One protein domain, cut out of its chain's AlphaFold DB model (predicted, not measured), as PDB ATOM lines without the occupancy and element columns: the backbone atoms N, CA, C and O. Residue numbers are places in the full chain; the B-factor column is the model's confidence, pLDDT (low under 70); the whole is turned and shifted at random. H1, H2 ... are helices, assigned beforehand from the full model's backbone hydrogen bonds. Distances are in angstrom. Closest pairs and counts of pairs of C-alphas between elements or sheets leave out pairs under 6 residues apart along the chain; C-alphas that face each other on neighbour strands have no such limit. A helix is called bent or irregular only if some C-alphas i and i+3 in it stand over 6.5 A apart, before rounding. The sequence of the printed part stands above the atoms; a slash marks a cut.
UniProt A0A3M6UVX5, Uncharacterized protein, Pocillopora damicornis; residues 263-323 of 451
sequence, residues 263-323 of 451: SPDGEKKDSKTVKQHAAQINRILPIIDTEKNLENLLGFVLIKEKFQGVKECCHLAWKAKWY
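This is residues 263 to 323 of the 451 residues of an uncharacterized protein of Pocillopora damicornis (UniProt A0A3M6UVX5). Two helices make a wide V: H1 comes in as one arm, its last residue meets the first turns of H2 at the corner, and H2 kinks there and goes off as the other arm. A long loop joins the helices at the corner, and the far parts of both arms stick out, residues 271 to 280 of H1 and 308 to 322 of H2. The printed part has 61 residues with two named helices, H1 then H2, and no named strand; its class is all helix. It is only just loose, close to extended, with a radius of gyration of the C-alphas of 15.3 A and spans of 43 by 30 by 18 A.

Start at Ser 263 and go on to C-alpha 271 at (-40.314, -17.887, 9.695), where H1, residues 271 to 288, begins; it runs 25.8 A to C-alpha 288 at (-46.454, -10.133, 33.551). H1 is neither bent nor irregular, but only just: C-alphas 283 and 286 are 6.4 A apart. After the link, find H2, residues 300 to 322, which runs 29.0 A to C-alpha 322 at (-45.207, -39.888, 39.458). H2 is only just irregular, with C-alphas 306 and 309 at 7.0 A, and has a kink of 51 degrees near residue 307.

Look at Ile 288 and Ile 303, whose C-alphas, 6.6 A apart, are the closest of the two helices. H1 and H2 only just touch, with 3 pairs of C-alphas within 8 A, H1 with residue 288 alone and H2 with residues 302 to 306 alone. Their lines, that of H2 a rough one, are about perpendicular at 76 degrees. Of the O i to N i+4 pairs, 12 of 14 in H1 and 17 of 19 in H2 are within hydrogen-bond range.

The C-alphas of Ser 263 and Tyr 323 are the two farthest apart, 43.8 A. The printed part has no cut, and the link from H1 to H2, 11 residues, is long. Residues 263 to 280 and 308 to 323 stand free. The mean pLDDT of the printed part is 70.2; 21 residues are under 70, among them residues 307 to 323.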
ATOM      1  N   SER A 263     -31.858 -13.772  11.812       83.12
ATOM      2  CA  SER A 263     -30.481 -13.382  11.540       83.12
ATOM      3  C   SER A 263     -29.486 -14.514  11.844       83.12
ATOM      4  O   SER A 263     -29.813 -15.474  12.553       83.12
ATOM      5  N   PRO A 264     -28.247 -14.424  11.320       69.69
ATOM      6  CA  PRO A 264     -27.186 -15.381  11.617       69.69
ATOM      7  C   PRO A 264     -26.862 -15.504  13.107       69.69
ATOM      8  O   PRO A 264     -26.499 -16.594  13.542       69.69
ATOM      9  N   ASP A 265     -27.049 -14.417  13.854       72.62
ATOM     10  CA  ASP A 265     -26.734 -14.317  15.278       72.62
ATOM     11  C   ASP A 265     -27.888 -14.802  16.177       72.62
ATOM     12  O   ASP A 265     -27.673 -15.094  17.350       72.62
ATOM     13  N   GLY A 266     -29.108 -14.939  15.636       67.50
ATOM     14  CA  GLY A 266     -30.317 -15.362  16.361       67.50
ATOM     15  C   GLY A 266     -30.819 -16.762  15.998       67.50
ATOM     16  O   GLY A 266     -32.020 -16.989  15.908       67.50
ATOM     17  N   GLU A 267     -29.905 -17.711  15.792       74.44
ATOM     18  CA  GLU A 267     -30.179 -19.136  15.508       74.44
ATOM     19  C   GLU A 267     -30.798 -19.453  14.129       74.44
ATOM     20  O   GLU A 267     -31.069 -20.623  13.849       74.44
ATOM     21  N   LYS A 268     -30.982 -18.466  13.234       84.00
ATOM     22  CA  LYS A 268     -31.546 -18.657  11.877       84.00
ATOM     23  C   LYS A 268     -32.855 -19.460  11.883       84.00
ATOM     24  O   LYS A 268     -33.037 -20.390  11.088       84.00
ATOM     25  N   LYS A 269     -33.762 -19.129  12.801       86.69
ATOM     26  CA  LYS A 269     -35.036 -19.838  12.944       86.69
ATOM     27  C   LYS A 269     -35.907 -19.651  11.706       86.69
ATOM     28  O   LYS A 269     -35.899 -18.608  11.054       86.69
ATOM     29  N   ASP A 270     -36.695 -20.675  11.386       86.75
ATOM     30  CA  ASP A 270     -37.644 -20.586  10.285       86.75
ATOM     31  C   ASP A 270     -38.765 -19.584  10.603       86.75
ATOM     32  O   ASP A 270     -39.167 -19.404  11.754       86.75
ATOM     33  N   SER A 271     -39.309 -18.951   9.561       82.38
ATOM     34  CA  SER A 271     -40.314 -17.887   9.695       82.38
ATOM     35  C   SER A 271     -41.533 -18.295  10.531       82.38
ATOM     36  O   SER A 271     -42.106 -17.459  11.231       82.38
ATOM     37  N   LYS A 272     -41.924 -19.577  10.510       84.44
ATOM     38  CA  LYS A 272     -43.066 -20.056  11.291       84.44
ATOM     39  C   LYS A 272     -42.721 -20.109  12.776       84.44
ATOM     40  O   LYS A 272     -43.497 -19.614  13.587       84.44
ATOM     41  N   THR A 273     -41.567 -20.662  13.128       84.19
ATOM     42  CA  THR A 273     -41.089 -20.707  14.517       84.19
ATOM     43  C   THR A 273     -40.870 -19.303  15.086       84.19
ATOM     44  O   THR A 273     -41.213 -19.040  16.236       84.19
ATOM     45  N   VAL A 274     -40.380 -18.366  14.272       86.56
ATOM     46  CA  VAL A 274     -40.195 -16.961  14.673       86.56
ATOM     47  C   VAL A 274     -41.519 -16.287  15.026       86.56
ATOM     48  O   VAL A 274     -41.647 -15.733  16.117       86.56
ATOM     49  N   LYS A 275     -42.533 -16.423  14.165       85.38
ATOM     50  CA  LYS A 275     -43.883 -15.909  14.440       85.38
ATOM     51  C   LYS A 275     -44.502 -16.551  15.677       85.38
ATOM     52  O   LYS A 275     -45.151 -15.875  16.466       85.38
ATOM     53  N   GLN A 276     -44.262 -17.846  15.892       88.00
ATOM     54  CA  GLN A 276     -44.727 -18.533  17.097       88.00
ATOM     55  C   GLN A 276     -44.083 -17.970  18.367       88.00
ATOM     56  O   GLN A 276     -44.787 -17.769  19.354       88.00
ATOM     57  N   HIS A 277     -42.780 -17.686  18.353       85.44
ATOM     58  CA  HIS A 277     -42.101 -17.071  19.493       85.44
ATOM     59  C   HIS A 277     -42.587 -15.643  19.761       85.44
ATOM     60  O   HIS A 277     -42.863 -15.307  20.911       85.44
ATOM     61  N   ALA A 278     -42.778 -14.827  18.722       84.88
ATOM     62  CA  ALA A 278     -43.348 -13.488  18.872       84.88
ATOM     63  C   ALA A 278     -44.782 -13.538  19.432       84.88
ATOM     64  O   ALA A 278     -45.110 -12.826  20.380       84.88
ATOM     65  N   ALA A 279     -45.614 -14.457  18.933       83.62
ATOM     66  CA  ALA A 279     -46.960 -14.686  19.452       83.62
ATOM     67  C   ALA A 279     -46.954 -15.171  20.913       83.62
ATOM     68  O   ALA A 279     -47.820 -14.787  21.696       83.62
ATOM     69  N   GLN A 280     -45.984 -15.999  21.310       86.00
ATOM     70  CA  GLN A 280     -45.814 -16.416  22.705       86.00
ATOM     71  C   GLN A 280     -45.466 -15.232  23.609       86.00
ATOM     72  O   GLN A 280     -46.081 -15.087  24.662       86.00
ATOM     73  N   ILE A 281     -44.539 -14.367  23.189       84.62
ATOM     74  CA  ILE A 281     -44.172 -13.164  23.946       84.62
ATOM     75  C   ILE A 281     -45.378 -12.230  24.075       84.62
ATOM     76  O   ILE A 281     -45.700 -11.820  25.185       84.62
ATOM     77  N   ASN A 282     -46.119 -11.999  22.989       81.88
ATOM     78  CA  ASN A 282     -47.353 -11.208  23.013       81.88
ATOM     79  C   ASN A 282     -48.420 -11.752  23.975       81.88
ATOM     80  O   ASN A 282     -49.205 -10.978  24.512       81.88
ATOM     81  N   ARG A 283     -48.459 -13.068  24.214       82.69
ATOM     82  CA  ARG A 283     -49.387 -13.677  25.185       82.69
ATOM     83  C   ARG A 283     -48.899 -13.562  26.621       82.69
ATOM     84  O   ARG A 283     -49.711 -13.437  27.528       82.69
ATOM     85  N   ILE A 284     -47.591 -13.665  26.832       82.31
ATOM     86  CA  ILE A 284     -46.984 -13.650  28.167       82.31
ATOM     87  C   ILE A 284     -46.885 -12.222  28.703       82.31
ATOM     88  O   ILE A 284     -47.073 -12.003  29.897       82.31
ATOM     89  N   LEU A 285     -46.617 -11.254  27.830       80.25
ATOM     90  CA  LEU A 285     -46.354  -9.873  28.203       80.25
ATOM     91  C   LEU A 285     -47.511  -9.240  29.010       80.25
ATOM     92  O   LEU A 285     -47.226  -8.769  30.107       80.25
ATOM     93  N   PRO A 286     -48.798  -9.357  28.613       79.75
ATOM     94  CA  PRO A 286     -49.925  -8.865  29.414       79.75
ATOM     95  C   PRO A 286     -50.130  -9.592  30.753       79.75
ATOM     96  O   PRO A 286     -50.798  -9.068  31.637       79.75
ATOM     97  N   ILE A 287     -49.609 -10.818  30.905       78.94
ATOM     98  CA  ILE A 287     -49.715 -11.598  32.153       78.94
ATOM     99  C   ILE A 287     -48.700 -11.089  33.184       78.94
ATOM    100  O   ILE A 287     -48.971 -11.095  34.387       78.94
ATOM    101  N   ILE A 288     -47.523 -10.679  32.711       75.94
ATOM    102  CA  ILE A 288     -46.454 -10.133  33.551       75.94
ATOM    103  C   ILE A 288     -46.753  -8.676  33.885       75.94
ATOM    104  O   ILE A 288     -46.705  -8.301  35.057       75.94
ATOM    105  N   ASP A 289     -47.079  -7.891  32.861       74.50
ATOM    106  CA  ASP A 289     -47.250  -6.452  32.954       74.50
ATOM    107  C   ASP A 289     -48.382  -5.968  32.039       74.50
ATOM    108  O   ASP A 289     -48.334  -6.093  30.811       74.50
ATOM    109  N   THR A 290     -49.404  -5.378  32.653       73.19
ATOM    110  CA  THR A 290     -50.566  -4.808  31.965       73.19
ATOM    111  C   THR A 290     -50.168  -3.663  31.028       73.19
ATOM    112  O   THR A 290     -50.829  -3.454  30.012       73.19
ATOM    113  N   GLU A 291     -49.068  -2.960  31.322       72.25
ATOM    114  CA  GLU A 291     -48.541  -1.847  30.518       72.25
ATOM    115  C   GLU A 291     -47.709  -2.317  29.314       72.25
ATOM    116  O   GLU A 291     -47.271  -1.510  28.495       72.25
ATOM    117  N   LYS A 292     -47.534  -3.636  29.161       70.44
ATOM    118  CA  LYS A 292     -46.794  -4.274  28.068       70.44
ATOM    119  C   LYS A 292     -45.337  -3.795  27.947       70.44
ATOM    120  O   LYS A 292     -44.797  -3.752  26.838       70.44
ATOM    121  N   ASN A 293     -44.672  -3.477  29.060       75.31
ATOM    122  CA  ASN A 293     -43.260  -3.108  29.030       75.31
ATOM    123  C   ASN A 293     -42.365  -4.356  28.895       75.31
ATOM    124  O   ASN A 293     -42.417  -5.290  29.696       75.31
ATOM    125  N   LEU A 294     -41.518  -4.370  27.864       69.50
ATOM    126  CA  LEU A 294     -40.629  -5.491  27.550       69.50
ATOM    127  C   LEU A 294     -39.475  -5.652  28.547       69.50
ATOM    128  O   LEU A 294     -38.974  -6.762  28.707       69.50
ATOM    129  N   GLU A 295     -39.069  -4.595  29.248       71.38
ATOM    130  CA  GLU A 295     -38.010  -4.679  30.265       71.38
ATOM    131  C   GLU A 295     -38.443  -5.560  31.445       71.38
ATOM    132  O   GLU A 295     -37.653  -6.333  31.994       71.38
ATOM    133  N   ASN A 296     -39.742  -5.561  31.747       73.06
ATOM    134  CA  ASN A 296     -40.337  -6.391  32.789       73.06
ATOM    135  C   ASN A 296     -40.338  -7.890  32.429       73.06
ATOM    136  O   ASN A 296     -40.370  -8.731  33.329       73.06
ATOM    137  N   LEU A 297     -40.206  -8.250  31.142       70.56
ATOM    138  CA  LEU A 297     -40.002  -9.637  30.688       70.56
ATOM    139  C   LEU A 297     -38.603 -10.171  31.039       70.56
ATOM    140  O   LEU A 297     -38.392 -11.381  31.037       70.56
ATOM    141  N   LEU A 298     -37.647  -9.290  31.336       75.19
ATOM    142  CA  LEU A 298     -36.299  -9.654  31.782       75.19
ATOM    143  C   LEU A 298     -36.161  -9.586  33.313       75.19
ATOM    144  O   LEU A 298     -35.183 -10.081  33.878       75.19
ATOM    145  N   GLY A 299     -37.162  -9.028  34.001       76.69
ATOM    146  CA  GLY A 299     -37.228  -8.931  35.455       76.69
ATOM    147  C   GLY A 299     -37.447 -10.292  36.115       76.69
ATOM    148  O   GLY A 299     -38.580 -10.707  36.354       76.69
ATOM    149  N   PHE A 300     -36.356 -10.982  36.464       69.69
ATOM    150  CA  PHE A 300     -36.413 -12.326  37.050       69.69
ATOM    151  C   PHE A 300     -37.303 -12.404  38.300       69.69
ATOM    152  O   PHE A 300     -38.034 -13.375  38.450       69.69
ATOM    153  N   VAL A 301     -37.288 -11.388  39.170       76.94
ATOM    154  CA  VAL A 301     -38.108 -11.349  40.397       76.94
ATOM    155  C   VAL A 301     -39.603 -11.280  40.066       76.94
ATOM    156  O   VAL A 301     -40.363 -12.103  40.568       76.94
ATOM    157  N   LEU A 302     -40.003 -10.394  39.148       72.94
ATOM    158  CA  LEU A 302     -41.397 -10.216  38.717       72.94
ATOM    159  C   LEU A 302     -41.955 -11.476  38.047       72.94
ATOM    160  O   LEU A 302     -43.046 -11.941  38.379       72.94
ATOM    161  N   ILE A 303     -41.181 -12.078  37.140       74.94
ATOM    162  CA  ILE A 303     -41.549 -13.344  36.493       74.94
ATOM    163  C   ILE A 303     -41.684 -14.439  37.546       74.94
ATOM    164  O   ILE A 303     -42.643 -15.209  37.535       74.94
ATOM    165  N   LYS A 304     -40.721 -14.528  38.465       73.19
ATOM    166  CA  LYS A 304     -40.722 -15.562  39.490       73.19
ATOM    167  C   LYS A 304     -41.942 -15.412  40.393       73.19
ATOM    168  O   LYS A 304     -42.630 -16.405  40.550       73.19
ATOM    169  N   GLU A 305     -42.277 -14.218  40.874       76.50
ATOM    170  CA  GLU A 305     -43.468 -13.965  41.700       76.50
ATOM    171  C   GLU A 305     -44.779 -14.286  40.969       76.50
ATOM    172  O   GLU A 305     -45.624 -15.007  41.506       76.50
ATOM    173  N   LYS A 306     -44.938 -13.833  39.718       74.31
ATOM    174  CA  LYS A 306     -46.152 -14.086  38.920       74.31
ATOM    175  C   LYS A 306     -46.324 -15.561  38.555       74.31
ATOM    176  O   LYS A 306     -47.446 -16.065  38.531       74.31
ATOM    177  N   PHE A 307     -45.227 -16.276  38.297       69.50
ATOM    178  CA  PHE A 307     -45.260 -17.675  37.863       69.50
ATOM    179  C   PHE A 307     -44.909 -18.693  38.966       69.50
ATOM    180  O   PHE A 307     -44.992 -19.899  38.712       69.50
ATOM    181  N   GLN A 308     -44.572 -18.282  40.197       64.75
ATOM    182  CA  GLN A 308     -44.269 -19.218  41.295       64.75
ATOM    183  C   GLN A 308     -45.494 -20.038  41.690       64.75
ATOM    184  O   GLN A 308     -45.381 -21.255  41.835       64.75
ATOM    185  N   GLY A 309     -46.676 -19.412  41.730       57.59
ATOM    186  CA  GLY A 309     -47.939 -20.119  41.967       57.59
ATOM    187  C   GLY A 309     -48.258 -21.164  40.889       57.59
ATOM    188  O   GLY A 309     -48.811 -22.224  41.188       57.59
ATOM    189  N   VAL A 310     -47.832 -20.926  39.641       57.88
ATOM    190  CA  VAL A 310     -47.981 -21.875  38.523       57.88
ATOM    191  C   VAL A 310     -46.988 -23.030  38.654       57.88
ATOM    192  O   VAL A 310     -47.369 -24.185  38.480       57.88
ATOM    193  N   LYS A 311     -45.728 -22.754  39.021       53.53
ATOM    194  CA  LYS A 311     -44.709 -23.789  39.263       53.53
ATOM    195  C   LYS A 311     -45.080 -24.701  40.423       53.53
ATOM    196  O   LYS A 311     -44.914 -25.908  40.296       53.53
ATOM    197  N   GLU A 312     -45.597 -24.163  41.522       53.84
ATOM    198  CA  GLU A 312     -46.031 -24.972  42.662       53.84
ATOM    199  C   GLU A 312     -47.253 -25.822  42.298       53.84
ATOM    200  O   GLU A 312     -47.241 -27.025  42.548       53.84
ATOM    201  N   CYS A 313     -48.239 -25.271  41.583       49.94
ATOM    202  CA  CYS A 313     -49.373 -26.053  41.079       49.94
ATOM    203  C   CYS A 313     -48.949 -27.152  40.087       49.94
ATOM    204  O   CYS A 313     -49.395 -28.293  40.209       49.94
ATOM    205  N   CYS A 314     -48.066 -26.850  39.130       47.59
ATOM    206  CA  CYS A 314     -47.595 -27.810  38.132       47.59
ATOM    207  C   CYS A 314     -46.638 -28.854  38.719       47.59
ATOM    208  O   CYS A 314     -46.722 -30.018  38.346       47.59
ATOM    209  N   HIS A 315     -45.754 -28.479  39.648       44.72
ATOM    210  CA  HIS A 315     -44.830 -29.403  40.312       44.72
ATOM    211  C   HIS A 315     -45.551 -30.301  41.310       44.72
ATOM    212  O   HIS A 315     -45.247 -31.486  41.382       44.72
ATOM    213  N   LEU A 316     -46.549 -29.782  42.033       50.19
ATOM    214  CA  LEU A 316     -47.428 -30.603  42.864       50.19
ATOM    215  C   LEU A 316     -48.279 -31.536  41.999       50.19
ATOM    216  O   LEU A 316     -48.388 -32.708  42.342       50.19
ATOM    217  N   ALA A 317     -48.795 -31.082  40.850       48.00
ATOM    218  CA  ALA A 317     -49.486 -31.942  39.887       48.00
ATOM    219  C   ALA A 317     -48.555 -33.000  39.262       48.00
ATOM    220  O   ALA A 317     -48.956 -34.146  39.076       48.00
ATOM    221  N   TRP A 318     -47.296 -32.656  38.982       42.56
ATOM    222  CA  TRP A 318     -46.302 -33.563  38.403       42.56
ATOM    223  C   TRP A 318     -45.773 -34.580  39.427       42.56
ATOM    224  O   TRP A 318     -45.772 -35.779  39.151       42.56
ATOM    225  N   LYS A 319     -45.435 -34.154  40.653       36.16
ATOM    226  CA  LYS A 319     -45.104 -35.053  41.776       36.16
ATOM    227  C   LYS A 319     -46.289 -35.934  42.167       36.16
ATOM    228  O   LYS A 319     -46.100 -37.117  42.428       36.16
ATOM    229  N   ALA A 320     -47.514 -35.408  42.125       49.59
ATOM    230  CA  ALA A 320     -48.735 -36.186  42.313       49.59
ATOM    231  C   ALA A 320     -48.938 -37.278  41.251       49.59
ATOM    232  O   ALA A 320     -49.609 -38.266  41.547       49.59
ATOM    233  N   LYS A 321     -48.381 -37.088  40.048       42.19
ATOM    234  CA  LYS A 321     -48.508 -37.974  38.884       42.19
ATOM    235  C   LYS A 321     -47.473 -39.102  38.858       42.19
ATOM    236  O   LYS A 321     -47.755 -40.145  38.281       42.19
ATOM    237  N   TRP A 322     -46.315 -38.919  39.497       34.06
ATOM    238  CA  TRP A 322     -45.207 -39.888  39.458       34.06
ATOM    239  C   TRP A 322     -44.796 -40.454  40.825       34.06
ATOM    240  O   TRP A 322     -44.281 -41.565  40.886       34.06
ATOM    241  N   TYR A 323     -45.047 -39.733  41.921       35.69
ATOM    242  CA  TYR A 323     -44.594 -40.083  43.273       35.69
ATOM    243  C   TYR A 323     -45.734 -40.013  44.293       35.69
ATOM    244  O   TYR A 323     -45.600 -39.441  45.373       35.69
TER     245      TYR A 323